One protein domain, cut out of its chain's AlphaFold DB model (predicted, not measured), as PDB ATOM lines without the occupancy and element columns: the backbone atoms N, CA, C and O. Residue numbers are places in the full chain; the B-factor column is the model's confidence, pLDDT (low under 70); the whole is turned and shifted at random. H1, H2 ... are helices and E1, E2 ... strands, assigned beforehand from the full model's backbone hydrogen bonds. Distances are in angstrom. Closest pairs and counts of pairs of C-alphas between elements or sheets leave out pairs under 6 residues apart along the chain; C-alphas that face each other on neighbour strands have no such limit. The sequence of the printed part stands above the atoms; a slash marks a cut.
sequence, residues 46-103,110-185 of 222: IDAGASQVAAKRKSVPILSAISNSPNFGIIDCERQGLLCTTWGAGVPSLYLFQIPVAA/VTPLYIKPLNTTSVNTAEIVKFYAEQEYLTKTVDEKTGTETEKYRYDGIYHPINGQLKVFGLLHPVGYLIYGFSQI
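What this domain is: This is residues 46 to 103 and 110 to 185 of the 222 residues of the protein "Putative pth2 family peptidyl-trna hydrolase" of Phaeomoniella chlamydospora (UniProt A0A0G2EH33). A ladder of two strands, E1 and E2, lies at the middle, between the helix pair H1 and H3 on one side and the pair H2 and H5 on the other. A small hairpin, E3 and E4, lies off to one side, and H4 is near H5. The printed part has 134 residues, with named elements in the order H1, H2, E1, E2, H3, E3, E4, H4, H5; both two-stranded sheets are antiparallel. The class is mixed, helices and strands, with 66 residues, under half, in named elements. The whole is compact, with a radius of gyration of the C-alphas of 16.3 A and spans of 43 by 39 by 36 A.

Where its parts are: H1, residues 46 to 64, begins at C-alpha 46 (-20.562, 67.183, -48.433) and is 27.7 A long. H2 is residues 81 to 86, E1 93 to 97, E2 113 to 117, H3 125 to 133, E3 140 to 142, E4 149 to 151 and H4 165 to 168. H5, residues 172 to 183, is 16.4 A long and ends at C-alpha 183 (-6.598, 67.844, -32.064).

How they stand to each other: E1 and E2 are antiparallel, with N 94 and O 116 2.9 A apart, within hydrogen-bond range. H1, with residues 55 to 63 alone, touches H3 at a steep tilt of 40 degrees, the same way; the closest C-alphas, of Ala 55 and Thr 125, are 4.6 A apart. H2 and H5 touch at a steep tilt of 45 degrees, opposite ways; the C-alphas of Thr 86 and Gly 176 are closest, 3.8 A. H4 and H5 are close but not clearly touching, with closest C-alphas, of Leu 166 and Leu 172, 4.8 A apart. In the hairpin of E3 and E4, N 141 and O 150 are 2.8 A apart. Every O i to N i+4 pair is within hydrogen-bond range in H2 and H5, 12 of 15 in H1 and 4 of 5 in H3; H4 is too short for one.

The domain as a whole: The C-alphas of Ser 67 and Ile 185, the two farthest apart, are 46.9 A apart. Residues 104 to 109 are not printed, and C-alphas 103 and 110 are 11.4 A apart across the cut. The links H1 to H2 and E4 to H4 are long. Residues 46 to 48 have pLDDT under 70.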
ATOM      1  N   ILE A  46     -19.294  67.762 -48.867       68.00
ATOM      2  CA  ILE A  46     -20.562  67.183 -48.433       68.00
ATOM      3  C   ILE A  46     -21.092  66.140 -49.428       68.00
ATOM      4  O   ILE A  46     -21.428  65.041 -48.986       68.00
ATOM      5  N   ASP A  47     -21.116  66.405 -50.741       68.75
ATOM      6  CA  ASP A  47     -21.650  65.418 -51.699       68.75
ATOM      7  C   ASP A  47     -20.665  64.260 -51.885       68.75
ATOM      8  O   ASP A  47     -21.074  63.098 -51.987       68.75
ATOM      9  N   ALA A  48     -19.360  64.553 -51.820       67.88
ATOM     10  CA  ALA A  48     -18.324  63.526 -51.778       67.88
ATOM     11  C   ALA A  48     -18.532  62.597 -50.570       67.88
ATOM     12  O   ALA A  48     -18.642  61.382 -50.744       67.88
ATOM     13  N   GLY A  49     -18.692  63.150 -49.363       70.19
ATOM     14  CA  GLY A  49     -18.975  62.371 -48.155       70.19
ATOM     15  C   GLY A  49     -20.293  61.586 -48.231       70.19
ATOM     16  O   GLY A  49     -20.335  60.405 -47.876       70.19
ATOM     17  N   ALA A  50     -21.359  62.194 -48.757       76.00
ATOM     18  CA  ALA A  50     -22.665  61.553 -48.905       76.00
ATOM     19  C   ALA A  50     -22.614  60.328 -49.834       76.00
ATOM     20  O   ALA A  50     -23.193  59.284 -49.514       76.00
ATOM     21  N   SER A  51     -21.874  60.415 -50.945       74.31
ATOM     22  CA  SER A  51     -21.699  59.297 -51.882       74.31
ATOM     23  C   SER A  51     -21.016  58.087 -51.230       74.31
ATOM     24  O   SER A  51     -21.428  56.944 -51.445       74.31
ATOM     25  N   GLN A  52     -20.041  58.327 -50.348       80.06
ATOM     26  CA  GLN A  52     -19.332  57.271 -49.628       80.06
ATOM     27  C   GLN A  52     -20.225  56.572 -48.604       80.06
ATOM     28  O   GLN A  52     -20.231  55.342 -48.514       80.06
ATOM     29  N   VAL A  53     -21.000  57.344 -47.836       81.88
ATOM     30  CA  VAL A  53     -21.959  56.785 -46.872       81.88
ATOM     31  C   VAL A  53     -23.017  55.962 -47.605       81.88
ATOM     32  O   VAL A  53     -23.361  54.867 -47.159       81.88
ATOM     33  N   ALA A  54     -23.496  56.443 -48.756       82.75
ATOM     34  CA  ALA A  54     -24.440  55.711 -49.587       82.75
ATOM     35  C   ALA A  54     -23.851  54.389 -50.108       82.75
ATOM     36  O   ALA A  54     -24.511  53.357 -50.006       82.75
ATOM     37  N   ALA A  55     -22.610  54.390 -50.610       84.25
ATOM     38  CA  ALA A  55     -21.939  53.178 -51.079       84.25
ATOM     39  C   ALA A  55     -21.751  52.144 -49.956       84.25
ATOM     40  O   ALA A  55     -22.118  50.981 -50.126       84.25
ATOM     41  N   LYS A  56     -21.278  52.577 -48.776       86.75
ATOM     42  CA  LYS A  56     -21.142  51.716 -47.586       86.75
ATOM     43  C   LYS A  56     -22.481  51.124 -47.143       86.75
ATOM     44  O   LYS A  56     -22.552  49.954 -46.793       86.75
ATOM     45  N   ARG A  57     -23.566  51.905 -47.169       90.38
ATOM     46  CA  ARG A  57     -24.906  51.407 -46.805       90.38
ATOM     47  C   ARG A  57     -25.461  50.419 -47.828       90.38
ATOM     48  O   ARG A  57     -26.101  49.451 -47.434       90.38
ATOM     49  N   LYS A  58     -25.204  50.634 -49.121       92.50
ATOM     50  CA  LYS A  58     -25.639  49.732 -50.198       92.50
ATOM     51  C   LYS A  58     -24.875  48.407 -50.217       92.50
ATOM     52  O   LYS A  58     -25.435  47.414 -50.666       92.50
ATOM     53  N   SER A  59     -23.634  48.360 -49.727       91.06
ATOM     54  CA  SER A  59     -22.847  47.117 -49.717       91.06
ATOM     55  C   SER A  59     -23.288  46.142 -48.628       91.06
ATOM     56  O   SER A  59     -23.170  44.937 -48.822       91.06
ATOM     57  N   VAL A  60     -23.820  46.643 -47.507       93.62
ATOM     58  CA  VAL A  60     -24.291  45.816 -46.382       93.62
ATOM     59  C   VAL A  60     -25.315  44.756 -46.808       93.62
ATOM     60  O   VAL A  60     -25.035  43.588 -46.562       93.62
ATOM     61  N   PRO A  61     -26.445  45.076 -47.477       93.50
ATOM     62  CA  PRO A  61     -27.426  44.057 -47.856       93.50
ATOM     63  C   PRO A  61     -26.860  42.998 -48.817       93.50
ATOM     64  O   PRO A  61     -27.250  41.836 -48.762       93.50
ATOM     65  N   ILE A  62     -25.910  43.383 -49.677       92.50
ATOM     66  CA  ILE A  62     -25.251  42.460 -50.611       92.50
ATOM     67  C   ILE A  62     -24.347  41.492 -49.840       92.50
ATOM     68  O   ILE A  62     -24.406  40.282 -50.041       92.50
ATOM     69  N   LEU A  63     -23.539  42.014 -48.916       92.75
ATOM     70  CA  LEU A  63     -22.629  41.220 -48.093       92.75
ATOM     71  C   LEU A  63     -23.334  40.492 -46.934       92.75
ATOM     72  O   LEU A  63     -22.753  39.586 -46.345       92.75
ATOM     73  N   SER A  64     -24.574  40.839 -46.591       93.00
ATOM     74  CA  SER A  64     -25.396  40.049 -45.666       93.00
ATOM     75  C   SER A  64     -26.002  38.809 -46.317       93.00
ATOM     76  O   SER A  64     -26.371  37.872 -45.621       93.00
ATOM     77  N   ALA A  65     -26.118  38.803 -47.649       93.69
ATOM     78  CA  ALA A  65     -26.746  37.718 -48.398       93.69
ATOM     79  C   ALA A  65     -25.781  36.574 -48.766       93.69
ATOM     80  O   ALA A  65     -26.225  35.534 -49.248       93.69
ATOM     81  N   ILE A  66     -24.471  36.749 -48.568       92.00
ATOM     82  CA  ILE A  66     -23.471  35.700 -48.822       92.00
ATOM     83  C   ILE A  66     -23.419  34.693 -47.664       92.00
ATOM     84  O   ILE A  66     -23.667  35.037 -46.511       92.00
ATOM     85  N   SER A  67     -23.060  33.443 -47.967       87.06
ATOM     86  CA  SER A  67     -23.076  32.323 -47.010       87.06
ATOM     87  C   SER A  67     -22.123  32.487 -45.820       87.06
ATOM     88  O   SER A  67     -22.427  32.016 -44.729       87.06
ATOM     89  N   ASN A  68     -20.991  33.169 -46.010       87.25
ATOM     90  CA  ASN A  68     -20.070  33.565 -44.944       87.25
ATOM     91  C   ASN A  68     -20.144  35.084 -44.761       87.25
ATOM     92  O   ASN A  68     -19.258  35.815 -45.194       87.25
ATOM     93  N   SER A  69     -21.265  35.572 -44.235       90.75
ATOM     94  CA  SER A  69     -21.459  37.008 -44.048       90.75
ATOM     95  C   SER A  69     -20.636  37.533 -42.864       90.75
ATOM     96  O   SER A  69     -20.698  36.955 -41.775       90.75
ATOM     97  N   PRO A  70     -19.883  38.635 -43.029       91.75
ATOM     98  CA  PRO A  70     -19.179  39.264 -41.925       91.75
ATOM     99  C   PRO A  70     -20.126  40.112 -41.071       91.75
ATOM    100  O   PRO A  70     -21.140  40.631 -41.533       91.75
ATOM    101  N   ASN A  71     -19.738  40.338 -39.817       92.88
ATOM    102  CA  ASN A  71     -20.409  41.317 -38.969       92.88
ATOM    103  C   ASN A  71     -20.003  42.737 -39.384       92.88
ATOM    104  O   ASN A  71     -18.817  43.036 -39.531       92.88
ATOM    105  N   PHE A  72     -20.985  43.624 -39.539       92.38
ATOM    106  CA  PHE A  72     -20.750  45.009 -39.947       92.38
ATOM    107  C   PHE A  72     -20.760  45.962 -38.754       92.38
ATOM    108  O   PHE A  72     -21.553  45.824 -37.825       92.38
ATOM    109  N   GLY A  73     -19.918  46.988 -38.831       91.25
ATOM    110  CA  GLY A  73     -19.900  48.118 -37.912       91.25
ATOM    111  C   GLY A  73     -19.558  49.403 -38.659       91.25
ATOM    112  O   GLY A  73     -18.957  49.370 -39.733       91.25
ATOM    113  N   ILE A  74     -19.956  50.544 -38.100       89.25
ATOM    114  CA  ILE A  74     -19.593  51.867 -38.616       89.25
ATOM    115  C   ILE A  74     -18.922  52.635 -37.488       89.25
ATOM    116  O   ILE A  74     -19.457  52.714 -36.386       89.25
ATOM    117  N   ILE A  75     -17.767  53.217 -37.800       89.69
ATOM    118  CA  ILE A  75     -17.079  54.173 -36.940       89.69
ATOM    119  C   ILE A  75     -17.231  55.543 -37.586       89.69
ATOM    120  O   ILE A  75     -16.851  55.742 -38.742       89.69
ATOM    121  N   ASP A  76     -17.821  56.468 -36.838       90.31
ATOM    122  CA  ASP A  76     -17.996  57.858 -37.244       90.31
ATOM    123  C   ASP A  76     -16.976  58.709 -36.488       90.31
ATOM    124  O   ASP A  76     -17.153  58.969 -35.300       90.31
ATOM    125  N   CYS A  77     -15.902  59.130 -37.158       89.94
ATOM    126  CA  CYS A  77     -14.832  59.895 -36.516       89.94
ATOM    127  C   CYS A  77     -15.251  61.298 -36.064       89.94
ATOM    128  O   CYS A  77     -14.588  61.851 -35.190       89.94
ATOM    129  N   GLU A  78     -16.354  61.846 -36.584       88.19
ATOM    130  CA  GLU A  78     -16.901  63.123 -36.112       88.19
ATOM    131  C   GLU A  78     -17.567  62.947 -34.744       88.19
ATOM    132  O   GLU A  78     -17.402  63.763 -33.838       88.19
ATOM    133  N   ARG A  79     -18.288  61.834 -34.554       90.81
ATOM    134  CA  ARG A  79     -18.954  61.513 -33.278       90.81
ATOM    135  C   ARG A  79     -18.049  60.784 -32.290       90.81
ATOM    136  O   ARG A  79     -18.252  60.873 -31.084       90.81
ATOM    137  N   GLN A  80     -17.074  60.035 -32.793       92.38
ATOM    138  CA  GLN A  80     -16.216  59.118 -32.045       92.38
ATOM    139  C   GLN A  80     -14.734  59.423 -32.304       92.38
ATOM    140  O   GLN A  80     -13.927  58.516 -32.515       92.38
ATOM    141  N   GLY A  81     -14.352  60.703 -32.258       91.00
ATOM    142  CA  GLY A  81     -12.974  61.136 -32.520       91.00
ATOM    143  C   GLY A  81     -11.927  60.461 -31.624       91.00
ATOM    144  O   GLY A  81     -10.824  60.153 -32.079       91.00
ATOM    145  N   LEU A  82     -12.281  60.128 -30.377       92.75
ATOM    146  CA  LEU A  82     -11.409  59.356 -29.489       92.75
ATOM    147  C   LEU A  82     -11.149  57.933 -30.009       92.75
ATOM    148  O   LEU A  82     -10.026  57.444 -29.929       92.75
ATOM    149  N   LEU A  83     -12.162  57.256 -30.556       92.25
ATOM    150  CA  LEU A  83     -11.989  55.909 -31.099       92.25
ATOM    151  C   LEU A  83     -11.073  55.947 -32.327       92.25
ATOM    152  O   LEU A  83     -10.145  55.145 -32.428       92.25
ATOM    153  N   CYS A  84     -11.272  56.929 -33.210       93.00
ATOM    154  CA  CYS A  84     -10.444  57.079 -34.403       93.00
ATOM    155  C   CYS A  84      -8.991  57.428 -34.076       93.00
ATOM    156  O   CYS A  84      -8.081  56.856 -34.664       93.00
ATOM    157  N   THR A  85      -8.745  58.298 -33.098       93.19
ATOM    158  CA  THR A  85      -7.377  58.616 -32.650       93.19
ATOM    159  C   THR A  85      -6.716  57.451 -31.917       93.19
ATOM    160  O   THR A  85      -5.537  57.193 -32.138       93.19
ATOM    161  N   THR A  86      -7.471  56.694 -31.113       92.56
ATOM    162  CA  THR A  86      -6.969  55.486 -30.431       92.56
ATOM    163  C   THR A  86      -6.548  54.414 -31.434       92.56
ATOM    164  O   THR A  86      -5.541  53.746 -31.231       92.56
ATOM    165  N   TRP A  87      -7.300  54.239 -32.523       91.19
ATOM    166  CA  TRP A  87      -6.993  53.244 -33.557       91.19
ATOM    167  C   TRP A  87      -6.078  53.781 -34.665       91.19
ATOM    168  O   TRP A  87      -5.734  53.033 -35.576       91.19
ATOM    169  N   GLY A  88      -5.708  55.066 -34.627       88.81
ATOM    170  CA  GLY A  88      -5.010  55.725 -35.735       88.81
ATOM    171  C   GLY A  88      -5.796  55.670 -37.052       88.81
ATOM    172  O   GLY A  88      -5.205  55.638 -38.129       88.81
ATOM    173  N   ALA A  89      -7.127  55.602 -36.972       90.25
ATOM    174  CA  ALA A  89      -7.986  55.351 -38.112       90.25
ATOM    175  C   ALA A  89      -8.178  56.611 -38.965       90.25
ATOM    176  O   ALA A  89      -8.753  57.603 -38.514       90.25
ATOM    177  N   GLY A  90      -7.722  56.553 -40.219       84.62
ATOM    178  CA  GLY A  90      -7.936  57.599 -41.223       84.62
ATOM    179  C   GLY A  90      -9.186  57.354 -42.072       84.62
ATOM    180  O   GLY A  90      -9.460  56.220 -42.474       84.62
ATOM    181  N   VAL A  91      -9.938  58.410 -42.383       84.69
ATOM    182  CA  VAL A  91     -11.112  58.339 -43.267       84.69
ATOM    183  C   VAL A  91     -10.762  58.759 -44.703       84.69
ATOM    184  O   VAL A  91     -10.000  59.708 -44.877       84.69
ATOM    185  N   PRO A  92     -11.336  58.114 -45.738       88.75
ATOM    186  CA  PRO A  92     -12.218  56.950 -45.689       88.75
ATOM    187  C   PRO A  92     -11.463  55.626 -45.862       88.75
ATOM    188  O   PRO A  92     -10.690  55.453 -46.796       88.75
ATOM    189  N   SER A  93     -11.725  54.648 -44.995       90.75
ATOM    190  CA  SER A  93     -11.136  53.306 -45.104       90.75
ATOM    191  C   SER A  93     -12.106  52.209 -44.654       90.75
ATOM    192  O   SER A  93     -13.109  52.480 -43.979       90.75
ATOM    193  N   LEU A  94     -11.839  50.980 -45.098       93.19
ATOM    194  CA  LEU A  94     -12.504  49.747 -44.674       93.19
ATOM    195  C   LEU A  94     -11.573  48.970 -43.749       93.19
ATOM    196  O   LEU A  94     -10.404  48.792 -44.083       93.19
ATOM    197  N   TYR A  95     -12.115  48.481 -42.637       93.81
ATOM    198  CA  TYR A  95     -11.418  47.618 -41.687       93.81
ATOM    199  C   TYR A  95     -12.075  46.246 -41.719       93.81
ATOM    200  O   TYR A  95     -13.286  46.139 -41.520       93.81
ATOM    201  N   LEU A  96     -11.278  45.207 -41.949       94.62
ATOM    202  CA  LEU A  96     -11.704  43.821 -41.832       94.62
ATOM    203  C   LEU A  96     -10.878  43.148 -40.740       94.62
ATOM    204  O   LEU A  96      -9.670  42.975 -40.883       94.62
ATOM    205  N   PHE A  97     -11.554  42.765 -39.662       93.12
ATOM    206  CA  PHE A  97     -10.974  41.983 -38.580       93.12
ATOM    207  C   PHE A  97     -11.315  40.516 -38.792       93.12
ATOM    208  O   PHE A  97     -12.491  40.150 -38.838       93.12
ATOM    209  N   GLN A  98     -10.297  39.671 -38.879       90.94
ATOM    210  CA  GLN A  98     -10.481  38.227 -38.854       90.94
ATOM    211  C   GLN A  98     -10.281  37.735 -37.430       90.94
ATOM    212  O   GLN A  98      -9.163  37.432 -37.025       90.94
ATOM    213  N   ILE A  99     -11.363  37.715 -36.653       87.50
ATOM    214  CA  ILE A  99     -11.325  37.274 -35.257       87.50
ATOM    215  C   ILE A  99     -11.231  35.744 -35.247       87.50
ATOM    216  O   ILE A  99     -12.180  35.081 -35.672       87.50
ATOM    217  N   PRO A 100     -10.106  35.174 -34.795       84.12
ATOM    218  CA  PRO A 100      -9.960  33.733 -34.727       84.12
ATOM    219  C   PRO A 100     -10.791  33.187 -33.556       84.12
ATOM    220  O   PRO A 100     -11.003  33.853 -32.539       84.12
ATOM    221  N   VAL A 101     -11.318  31.974 -33.724       79.94
ATOM    222  CA  VAL A 101     -12.055  31.283 -32.661       79.94
ATOM    223  C   VAL A 101     -11.045  30.784 -31.635       79.94
ATOM    224  O   VAL A 101     -10.098  30.083 -32.001       79.94
ATOM    225  N   ALA A 102     -11.269  31.133 -30.365       71.56
ATOM    226  CA  ALA A 102     -10.386  30.780 -29.261       71.56
ATOM    227  C   ALA A 102     -10.056  29.278 -29.282       71.56
ATOM    228  O   ALA A 102     -10.926  28.435 -29.062       71.56
ATOM    229  N   ALA A 103      -8.795  28.950 -29.574       71.06
ATOM    230  CA  ALA A 103      -8.291  27.593 -29.432       71.06
ATOM    231  C   ALA A 103      -8.074  27.304 -27.938       71.06
ATOM    232  O   ALA A 103      -7.607  28.195 -27.222       71.06
ATOM    233  N   VAL A 110      -3.509  35.929 -32.465       81.94
ATOM    234  CA  VAL A 110      -3.293  37.104 -33.313       81.94
ATOM    235  C   VAL A 110      -4.493  37.252 -34.245       81.94
ATOM    236  O   VAL A 110      -4.781  36.364 -35.039       81.94
ATOM    237  N   THR A 111      -5.198  38.376 -34.130       88.50
ATOM    238  CA  THR A 111      -6.325  38.748 -35.004       88.50
ATOM    239  C   THR A 111      -5.820  39.555 -36.203       88.50
ATOM    240  O   THR A 111      -5.552  40.741 -36.004       88.50
ATOM    241  N   PRO A 112      -5.667  38.991 -37.416       91.50
ATOM    242  CA  PRO A 112      -5.217  39.774 -38.557       91.50
ATOM    243  C   PRO A 112      -6.216  40.880 -38.903       91.50
ATOM    244  O   PRO A 112      -7.437  40.682 -38.903       91.50
ATOM    245  N   LEU A 113      -5.666  42.059 -39.187       93.81
ATOM    246  CA  LEU A 113      -6.403  43.249 -39.581       93.81
ATOM    247  C   LEU A 113      -6.019  43.645 -41.004       93.81
ATOM    248  O   LEU A 113      -4.844  43.848 -41.306       93.81
ATOM    249  N   TYR A 114      -7.027  43.825 -41.851       94.94
ATOM    250  CA  TYR A 114      -6.864  44.352 -43.199       94.94
ATOM    251  C   TYR A 114      -7.489  45.737 -43.308       94.94
ATOM    252  O   TYR A 114      -8.657  45.922 -42.954       94.94
ATOM    253  N   ILE A 115      -6.722  46.701 -43.818       94.00
ATOM    254  CA  ILE A 115      -7.166  48.085 -43.993       94.00
ATOM    255  C   ILE A 115      -7.070  48.452 -45.471       94.00
ATOM    256  O   ILE A 115      -5.977  48.571 -46.025       94.00
ATOM    257  N   LYS A 116      -8.222  48.675 -46.112       93.62
ATOM    258  CA  LYS A 116      -8.281  49.204 -47.481       93.62
ATOM    259  C   LYS A 116      -8.644  50.690 -47.439       93.62
ATOM    260  O   LYS A 116      -9.786  51.011 -47.095       93.62
ATOM    261  N   PRO A 117      -7.715  51.609 -47.762       91.81
ATOM    262  CA  PRO A 117      -8.071  53.005 -47.965       91.81
ATOM    263  C   PRO A 117      -8.979  53.114 -49.191       91.81
ATOM    264  O   PRO A 117      -8.769  52.442 -50.199       91.81
ATOM    265  N   LEU A 118     -10.001  53.951 -49.086       90.06
ATOM    266  CA  LEU A 118     -10.929  54.243 -50.165       90.06
ATOM    267  C   LEU A 118     -10.596  55.607 -50.769       90.06
ATOM    268  O   LEU A 118     -10.003  56.469 -50.116       90.06
ATOM    269  N   ASN A 119     -11.004  55.825 -52.015       88.00
ATOM    270  CA  ASN A 119     -10.884  57.141 -52.628       88.00
ATOM    271  C   ASN A 119     -11.806  58.144 -51.905       88.00
ATOM    272  O   ASN A 119     -12.959  57.855 -51.583       88.00
ATOM    273  N   THR A 120     -11.287  59.342 -51.649       80.38
ATOM    274  CA  THR A 120     -11.978  60.429 -50.946       80.38
ATOM    275  C   THR A 120     -13.097  61.066 -51.769       80.38
ATOM    276  O   THR A 120     -13.986  61.698 -51.205       80.38
ATOM    277  N   THR A 121     -13.082  60.908 -53.091       79.69
ATOM    278  CA  THR A 121     -14.022  61.593 -53.997       79.69
ATOM    279  C   THR A 121     -15.097  60.681 -54.574       79.69
ATOM    280  O   THR A 121     -16.189  61.153 -54.880       79.69
ATOM    281  N   SER A 122     -14.833  59.380 -54.695       79.00
ATOM    282  CA  SER A 122     -15.793  58.418 -55.233       79.00
ATOM    283  C   SER A 122     -15.568  57.028 -54.647       79.00
ATOM    284  O   SER A 122     -14.470  56.486 -54.697       79.00
ATOM    285  N   VAL A 123     -16.623  56.431 -54.091       84.38
ATOM    286  CA  VAL A 123     -16.601  55.049 -53.592       84.38
ATOM    287  C   VAL A 123     -17.731  54.284 -54.249       84.38
ATOM    288  O   VAL A 123     -18.882  54.722 -54.224       84.38
ATOM    289  N   ASN A 124     -17.408  53.134 -54.834       88.50
ATOM    290  CA  ASN A 124     -18.403  52.258 -55.433       88.50
ATOM    291  C   ASN A 124     -18.765  51.120 -54.473       88.50
ATOM    292  O   ASN A 124     -17.904  50.510 -53.842       88.50
ATOM    293  N   THR A 125     -20.051  50.782 -54.430       90.31
ATOM    294  CA  THR A 125     -20.567  49.610 -53.711       90.31
ATOM    295  C   THR A 125     -19.855  48.333 -54.162       90.31
ATOM    296  O   THR A 125     -19.469  47.516 -53.330       90.31
ATOM    297  N   ALA A 126     -19.626  48.188 -55.473       91.19
ATOM    298  CA  ALA A 126     -18.963  47.017 -56.042       91.19
ATOM    299  C   ALA A 126     -17.526  46.839 -55.531       91.19
ATOM    300  O   ALA A 126     -17.088  45.714 -55.338       91.19
ATOM    301  N   GLU A 127     -16.807  47.930 -55.253       91.00
ATOM    302  CA  GLU A 127     -15.437  47.863 -54.737       91.00
ATOM    303  C   GLU A 127     -15.392  47.329 -53.298       91.00
ATOM    304  O   GLU A 127     -14.511  46.543 -52.948       91.00
ATOM    305  N   ILE A 128     -16.365  47.727 -52.473       92.00
ATOM    306  CA  ILE A 128     -16.508  47.236 -51.098       92.00
ATOM    307  C   ILE A 128     -16.886  45.754 -51.110       92.00
ATOM    308  O   ILE A 128     -16.325  44.963 -50.355       92.00
ATOM    309  N   VAL A 129     -17.824  45.373 -51.982       93.44
ATOM    310  CA  VAL A 129     -18.248  43.975 -52.123       93.44
ATOM    311  C   VAL A 129     -17.081  43.120 -52.596       93.44
ATOM    312  O   VAL A 129     -16.787  42.115 -51.960       93.44
ATOM    313  N   LYS A 130     -16.369  43.551 -53.642       93.44
ATOM    314  CA  LYS A 130     -15.186  42.874 -54.175       93.44
ATOM    315  C   LYS A 130     -14.116  42.654 -53.111       93.44
ATOM    316  O   LYS A 130     -13.565  41.560 -53.030       93.44
ATOM    317  N   PHE A 131     -13.871  43.653 -52.260       93.00
ATOM    318  CA  PHE A 131     -12.867  43.539 -51.208       93.00
ATOM    319  C   PHE A 131     -13.072  42.290 -50.345       93.00
ATOM    320  O   PHE A 131     -12.113  41.557 -50.133       93.00
ATOM    321  N   TYR A 132     -14.308  42.009 -49.910       93.19
ATOM    322  CA  TYR A 132     -14.619  40.831 -49.097       93.19
ATOM    323  C   TYR A 132     -14.995  39.600 -49.935       93.19
ATOM    324  O   TYR A 132     -14.424  38.531 -49.751       93.19
ATOM    325  N   ALA A 133     -15.944  39.730 -50.861       92.44
ATOM    326  CA  ALA A 133     -16.509  38.604 -51.606       92.44
ATOM    327  C   ALA A 133     -15.485  37.926 -52.528       92.44
ATOM    328  O   ALA A 133     -15.464  36.703 -52.609       92.44
ATOM    329  N   GLU A 134     -14.605  38.699 -53.170       91.94
ATOM    330  CA  GLU A 134     -13.517  38.164 -54.006       91.94
ATOM    331  C   GLU A 134     -12.213  37.974 -53.216       91.94
ATOM    332  O   GLU A 134     -11.186  37.639 -53.798       91.94
ATOM    333  N   GLN A 135     -12.237  38.189 -51.895       91.81
ATOM    334  CA  GLN A 135     -11.078  38.038 -51.010       91.81
ATOM    335  C   GLN A 135      -9.865  38.877 -51.457       91.81
ATOM    336  O   GLN A 135      -8.714  38.493 -51.250       91.81
ATOM    337  N   GLU A 136     -10.108  40.059 -52.039       92.00
ATOM    338  CA  GLU A 136      -9.050  40.963 -52.514       92.00
ATOM    339  C   GLU A 136      -8.070  41.339 -51.388       92.00
ATOM    340  O   GLU A 136      -6.905  41.647 -51.641       92.00
ATOM    341  N   TYR A 137      -8.524  41.288 -50.133       90.44
ATOM    342  CA  TYR A 137      -7.701  41.546 -48.956       90.44
ATOM    343  C   TYR A 137      -6.517  40.570 -48.791       90.44
ATOM    344  O   TYR A 137      -5.512  40.954 -48.198       90.44
ATOM    345  N   LEU A 138      -6.596  39.363 -49.370       92.12
ATOM    346  CA  LEU A 138      -5.528  38.350 -49.382       92.12
ATOM    347  C   LEU A 138      -4.563  38.496 -50.566       92.12
ATOM    348  O   LEU A 138      -3.663  37.672 -50.735       92.12
ATOM    349  N   THR A 139      -4.740  39.518 -51.410       92.94
ATOM    350  CA  THR A 139      -3.821  39.768 -52.527       92.94
ATOM    351  C   THR A 139      -2.412  39.954 -51.983       92.94
ATOM    352  O   THR A 139      -2.170  40.860 -51.187       92.94
ATOM    353  N   LYS A 140      -1.477  39.118 -52.427       92.06
ATOM    354  CA  LYS A 140      -0.072  39.222 -52.043       92.06
ATOM    355  C   LYS A 140       0.671  40.184 -52.960       92.06
ATOM    356  O   LYS A 140       0.445  40.216 -54.168       92.06
ATOM    357  N   THR A 141       1.577  40.945 -52.377       89.25
ATOM    358  CA  THR A 141       2.561  41.777 -53.059       89.25
ATOM    359  C   THR A 141       3.949  41.281 -52.694       89.25
ATOM    360  O   THR A 141       4.187  40.878 -51.558       89.25
ATOM    361  N   VAL A 142       4.856  41.279 -53.665       89.25
ATOM    362  CA  VAL A 142       6.251  40.903 -53.437       89.25
ATOM    363  C   VAL A 142       7.041  42.180 -53.215       89.25
ATOM    364  O   VAL A 142       7.071  43.045 -54.092       89.25
ATOM    365  N   ASP A 143       7.683  42.294 -52.059       85.75
ATOM    366  CA  ASP A 143       8.653  43.358 -51.840       85.75
ATOM    367  C   ASP A 143       9.891  43.095 -52.700       85.75
ATOM    368  O   ASP A 143      10.654  42.159 -52.456       85.75
ATOM    369  N   GLU A 144      10.119  43.951 -53.695       86.12
ATOM    370  CA  GLU A 144      11.220  43.827 -54.664       86.12
ATOM    371  C   GLU A 144      12.603  43.736 -53.990       86.12
ATOM    372  O   GLU A 144      13.523  43.112 -54.511       86.12
ATOM    373  N   LYS A 145      12.754  44.326 -52.798       86.44
ATOM    374  CA  LYS A 145      14.036  44.411 -52.078       86.44
ATOM    375  C   LYS A 145      14.341  43.205 -51.189       86.44
ATOM    376  O   LYS A 145      15.507  42.895 -50.978       86.44
ATOM    377  N   THR A 146      13.322  42.566 -50.624       85.69
ATOM    378  CA  THR A 146      13.461  41.469 -49.648       85.69
ATOM    379  C   THR A 146      12.949  40.137 -50.187       85.69
ATOM    380  O   THR A 146      13.124  39.115 -49.527       85.69
ATOM    381  N   GLY A 147      12.297  40.128 -51.356       84.44
ATOM    382  CA  GLY A 147      11.672  38.940 -51.943       84.44
ATOM    383  C   GLY A 147      10.567  38.340 -51.071       84.44
ATOM    384  O   GLY A 147      10.168  37.200 -51.281       84.44
ATOM    385  N   THR A 148      10.108  39.073 -50.053       87.50
ATOM    386  CA  THR A 148       9.136  38.584 -49.077       87.50
ATOM    387  C   THR A 148       7.730  38.851 -49.594       87.50
ATOM    388  O   THR A 148       7.409  39.972 -49.991       87.50
ATOM    389  N   GLU A 149       6.891  37.818 -49.598       87.75
ATOM    390  CA  GLU A 149       5.473  37.953 -49.919       87.75
ATOM    391  C   GLU A 149       4.722  38.519 -48.715       87.75
ATOM    392  O   GLU A 149       4.674  37.902 -47.650       87.75
ATOM    393  N   THR A 150       4.099  39.677 -48.896       87.38
ATOM    394  CA  THR A 150       3.255  40.311 -47.885       87.38
ATOM    395  C   THR A 150       1.840  40.469 -48.418       87.38
ATOM    396  O   THR A 150       1.613  40.689 -49.606       87.38
ATOM    397  N   GLU A 151       0.846  40.310 -47.550       90.62
ATOM    398  CA  GLU A 151      -0.546  40.590 -47.899       90.62
ATOM    399  C   GLU A 151      -0.724  42.106 -48.046       90.62
ATOM    400  O   GLU A 151      -0.501  42.859 -47.098       90.62
ATOM    401  N   LYS A 152      -1.154  42.558 -49.227       91.31
ATOM    402  CA  LYS A 152      -1.179  43.968 -49.646       91.31
ATOM    403  C   LYS A 152      -1.852  44.901 -48.638       91.31
ATOM    404  O   LYS A 152      -1.433  46.042 -48.472       91.31
ATOM    405  N   TYR A 153      -2.943  44.443 -48.030       92.56
ATOM    406  CA  TYR A 153      -3.777  45.256 -47.142       92.56
ATOM    407  C   TYR A 153      -3.593  44.911 -45.664       92.56
ATOM    408  O   TYR A 153      -4.284  45.489 -44.823       92.56
ATOM    409  N   ARG A 154      -2.712  43.962 -45.334       93.31
ATOM    410  CA  ARG A 154      -2.498  43.533 -43.957       93.31
ATOM    411  C   ARG A 154      -1.791  44.628 -43.174       93.31
ATOM    412  O   ARG A 154      -0.782  45.179 -43.609       93.31
ATOM    413  N   TYR A 155      -2.326  44.928 -42.001       92.06
ATOM    414  CA  TYR A 155      -1.782  45.924 -41.101       92.06
ATOM    415  C   TYR A 155      -1.360  45.276 -39.786       92.06
ATOM    416  O   TYR A 155      -2.213  44.926 -38.982       92.06
ATOM    417  N   ASP A 156      -0.049  45.207 -39.544       88.94
ATOM    418  CA  ASP A 156       0.558  44.706 -38.297       88.94
ATOM    419  C   ASP A 156       1.367  45.801 -37.565       88.94
ATOM    420  O   ASP A 156       2.343  45.542 -36.864       88.94
ATOM    421  N   GLY A 157       0.984  47.069 -37.748       89.56
ATOM    422  CA  GLY A 157       1.701  48.208 -37.175       89.56
ATOM    423  C   GLY A 157       1.574  48.346 -35.651       89.56
ATOM    424  O   GLY A 157       0.727  47.744 -34.993       89.56
ATOM    425  N   ILE A 158       2.387  49.240 -35.080       90.06
ATOM    426  CA  ILE A 158       2.442  49.534 -33.633       90.06
ATOM    427  C   ILE A 158       1.074  49.980 -33.064       90.06
ATOM    428  O   ILE A 158       0.768  49.702 -31.902       90.06
ATOM    429  N   TYR A 159       0.244  50.625 -33.892       89.06
ATOM    430  CA  TYR A 159      -1.108  51.093 -33.557       89.06
ATOM    431  C   TYR A 159      -2.209  50.049 -33.790       89.06
ATOM    432  O   TYR A 159      -3.391  50.378 -33.704       89.06
ATOM    433  N   HIS A 160      -1.865  48.787 -34.067       91.44
ATOM    434  CA  HIS A 160      -2.872  47.748 -34.246       91.44
ATOM    435  C   HIS A 160      -3.754  47.642 -32.977       91.44
ATOM    436  O   HIS A 160      -3.240  47.401 -31.882       91.44
ATOM    437  N   PRO A 161      -5.092  47.766 -33.086       89.56
ATOM    438  CA  PRO A 161      -5.962  47.984 -31.925       89.56
ATOM    439  C   PRO A 161      -6.090  46.774 -30.989       89.56
ATOM    440  O   PRO A 161      -6.370  46.941 -29.802       89.56
ATOM    441  N   ILE A 162      -5.885  45.563 -31.520       87.88
ATOM    442  CA  ILE A 162      -5.990  44.294 -30.781       87.88
ATOM    443  C   ILE A 162      -4.609  43.717 -30.426       87.88
ATOM    444  O   ILE A 162      -4.360  43.443 -29.255       87.88
ATOM    445  N   ASN A 163      -3.700  43.584 -31.403       87.00
ATOM    446  CA  ASN A 163      -2.402  42.914 -31.215       87.00
ATOM    447  C   ASN A 163      -1.193  43.864 -31.216       87.00
ATOM    448  O   ASN A 163      -0.057  43.414 -31.103       87.00
ATOM    449  N   GLY A 164      -1.405  45.170 -31.397       88.88
ATOM    450  CA  GLY A 164      -0.313  46.131 -31.519       88.88
ATOM    451  C   GLY A 164       0.450  46.291 -30.214       88.88
ATOM    452  O   GLY A 164      -0.113  46.166 -29.123       88.88
ATOM    453  N   GLN A 165       1.730  46.640 -30.317       90.25
ATOM    454  CA  GLN A 165       2.591  46.834 -29.150       90.25
ATOM    455  C   GLN A 165       1.996  47.854 -28.169       90.25
ATOM    456  O   GLN A 165       1.960  47.603 -26.967       90.25
ATOM    457  N   LEU A 166       1.424  48.961 -28.659       90.62
ATOM    458  CA  LEU A 166       0.776  49.952 -27.792       90.62
ATOM    459  C   LEU A 166      -0.422  49.387 -27.027       90.62
ATOM    460  O   LEU A 166      -0.692  49.830 -25.909       90.62
ATOM    461  N   LYS A 167      -1.150  48.420 -27.596       89.69
ATOM    462  CA  LYS A 167      -2.261  47.771 -26.899       89.69
ATOM    463  C   LYS A 167      -1.748  46.824 -25.821       89.69
ATOM    464  O   LYS A 167      -2.264  46.877 -24.707       89.69
ATOM    465  N   VAL A 168      -0.733  46.019 -26.137       88.31
ATOM    466  CA  VAL A 168      -0.099  45.085 -25.193       88.31
ATOM    467  C   VAL A 168       0.471  45.829 -23.987       88.31
ATOM    468  O   VAL A 168       0.247  45.421 -22.854       88.31
ATOM    469  N   PHE A 169       1.118  46.974 -24.211       92.25
ATOM    470  CA  PHE A 169       1.620  47.811 -23.120       92.25
ATOM    471  C   PHE A 169       0.533  48.654 -22.427       92.25
ATOM    472  O   PHE A 169       0.816  49.320 -21.437       92.25
ATOM    473  N   GLY A 170      -0.709  48.665 -22.922       91.31
ATOM    474  CA  GLY A 170      -1.796  49.480 -22.366       91.31
ATOM    475  C   GLY A 170      -1.711  50.979 -22.688       91.31
ATOM    476  O   GLY A 170      -2.535  51.752 -22.201       91.31
ATOM    477  N   LEU A 171      -0.773  51.404 -23.539       94.00
ATOM    478  CA  LEU A 171      -0.573  52.805 -23.935       94.00
ATOM    479  C   LEU A 171      -1.526  53.278 -25.037       94.00
ATOM    480  O   LEU A 171      -1.677  54.483 -25.216       94.00
ATOM    481  N   LEU A 172      -2.188  52.369 -25.758       92.94
ATOM    482  CA  LEU A 172      -3.028  52.739 -26.902       92.94
ATOM    483  C   LEU A 172      -4.119  53.762 -26.532       92.94
ATOM    484  O   LEU A 172      -4.288  54.761 -27.224       92.94
ATOM    485  N   HIS A 173      -4.819  53.552 -25.412       93.38
ATOM    486  CA  HIS A 173      -5.874  54.468 -24.958       93.38
ATOM    487  C   HIS A 173      -5.305  55.810 -24.465       93.38
ATOM    488  O   HIS A 173      -5.776  56.842 -24.940       93.38
ATOM    489  N   PRO A 174      -4.285  55.845 -23.579       94.44
ATOM    490  CA  PRO A 174      -3.623  57.094 -23.199       94.44
ATOM    491  C   PRO A 174      -3.129  57.921 -24.391       94.44
ATOM    492  O   PRO A 174      -3.358  59.128 -24.440       94.44
ATOM    493  N   VAL A 175      -2.487  57.277 -25.371       94.75
ATOM    494  CA  VAL A 175      -2.006  57.944 -26.588       94.75
ATOM    495  C   VAL A 175      -3.179  58.483 -27.408       94.75
ATOM    496  O   VAL A 175      -3.133  59.633 -27.837       94.75
ATOM    497  N   GLY A 176      -4.258  57.707 -27.561       93.88
ATOM    498  CA  GLY A 176      -5.486  58.158 -28.219       93.88
ATOM    499  C   GLY A 176      -6.076  59.416 -27.577       93.88
ATOM    500  O   GLY A 176      -6.333  60.396 -28.273       93.88
ATOM    501  N   TYR A 177      -6.203  59.443 -26.246       95.56
ATOM    502  CA  TYR A 177      -6.661  60.628 -25.510       95.56
ATOM    503  C   TYR A 177      -5.744  61.838 -25.700       95.56
ATOM    504  O   TYR A 177      -6.238  62.957 -25.830       95.56
ATOM    505  N   LEU A 178      -4.427  61.630 -25.732       95.56
ATOM    506  CA  LEU A 178      -3.460  62.703 -25.949       95.56
ATOM    507  C   LEU A 178      -3.603  63.303 -27.352       95.56
ATOM    508  O   LEU A 178      -3.691  64.523 -27.489       95.56
ATOM    509  N   ILE A 179      -3.667  62.455 -28.383       94.00
ATOM    510  CA  ILE A 179      -3.832  62.889 -29.776       94.00
ATOM    511  C   ILE A 179      -5.175  63.603 -29.951       94.00
ATOM    512  O   ILE A 179      -5.215  64.693 -30.518       94.00
ATOM    513  N   TYR A 180      -6.260  63.026 -29.427       94.25
ATOM    514  CA  TYR A 180      -7.588  63.635 -29.476       94.25
ATOM    515  C   TYR A 180      -7.624  64.980 -28.752       94.25
ATOM    516  O   TYR A 180      -8.090  65.968 -29.307       94.25
ATOM    517  N   GLY A 181      -7.084  65.053 -27.534       93.69
ATOM    518  CA  GLY A 181      -7.024  66.295 -26.771       93.69
ATOM    519  C   GLY A 181      -6.262  67.388 -27.517       93.69
ATOM    520  O   GLY A 181      -6.740  68.516 -27.596       93.69
ATOM    521  N   PHE A 182      -5.123  67.049 -28.130       92.62
ATOM    522  CA  PHE A 182      -4.346  67.996 -28.928       92.62
ATOM    523  C   PHE A 182      -5.073  68.417 -30.214       92.62
ATOM    524  O   PHE A 182      -4.991  69.581 -30.600       92.62
ATOM    525  N   SER A 183      -5.834  67.519 -30.852       90.00
ATOM    526  CA  SER A 183      -6.598  67.844 -32.064       90.00
ATOM    527  C   SER A 183      -7.765  68.798 -31.802       90.00
ATOM    528  O   SER A 183      -8.200  69.489 -32.718       90.00
ATOM    529  N   GLN A 184      -8.280  68.842 -30.570       89.94
ATOM    530  CA  GLN A 184      -9.323  69.791 -30.175       89.94
ATOM    531  C   GLN A 184      -8.776  71.197 -29.897       89.94
ATOM    532  O   GLN A 184      -9.568  72.126 -29.755       89.94
ATOM    533  N   ILE A 185      -7.452  71.383 -29.808       91.50
ATOM    534  CA  ILE A 185      -6.845  72.692 -29.543       91.50
ATOM    535  C   ILE A 185      -6.884  73.525 -30.828       91.50
ATOM    536  O   ILE A 185      -6.171  73.215 -31.786       91.50
TER     537      ILE A 185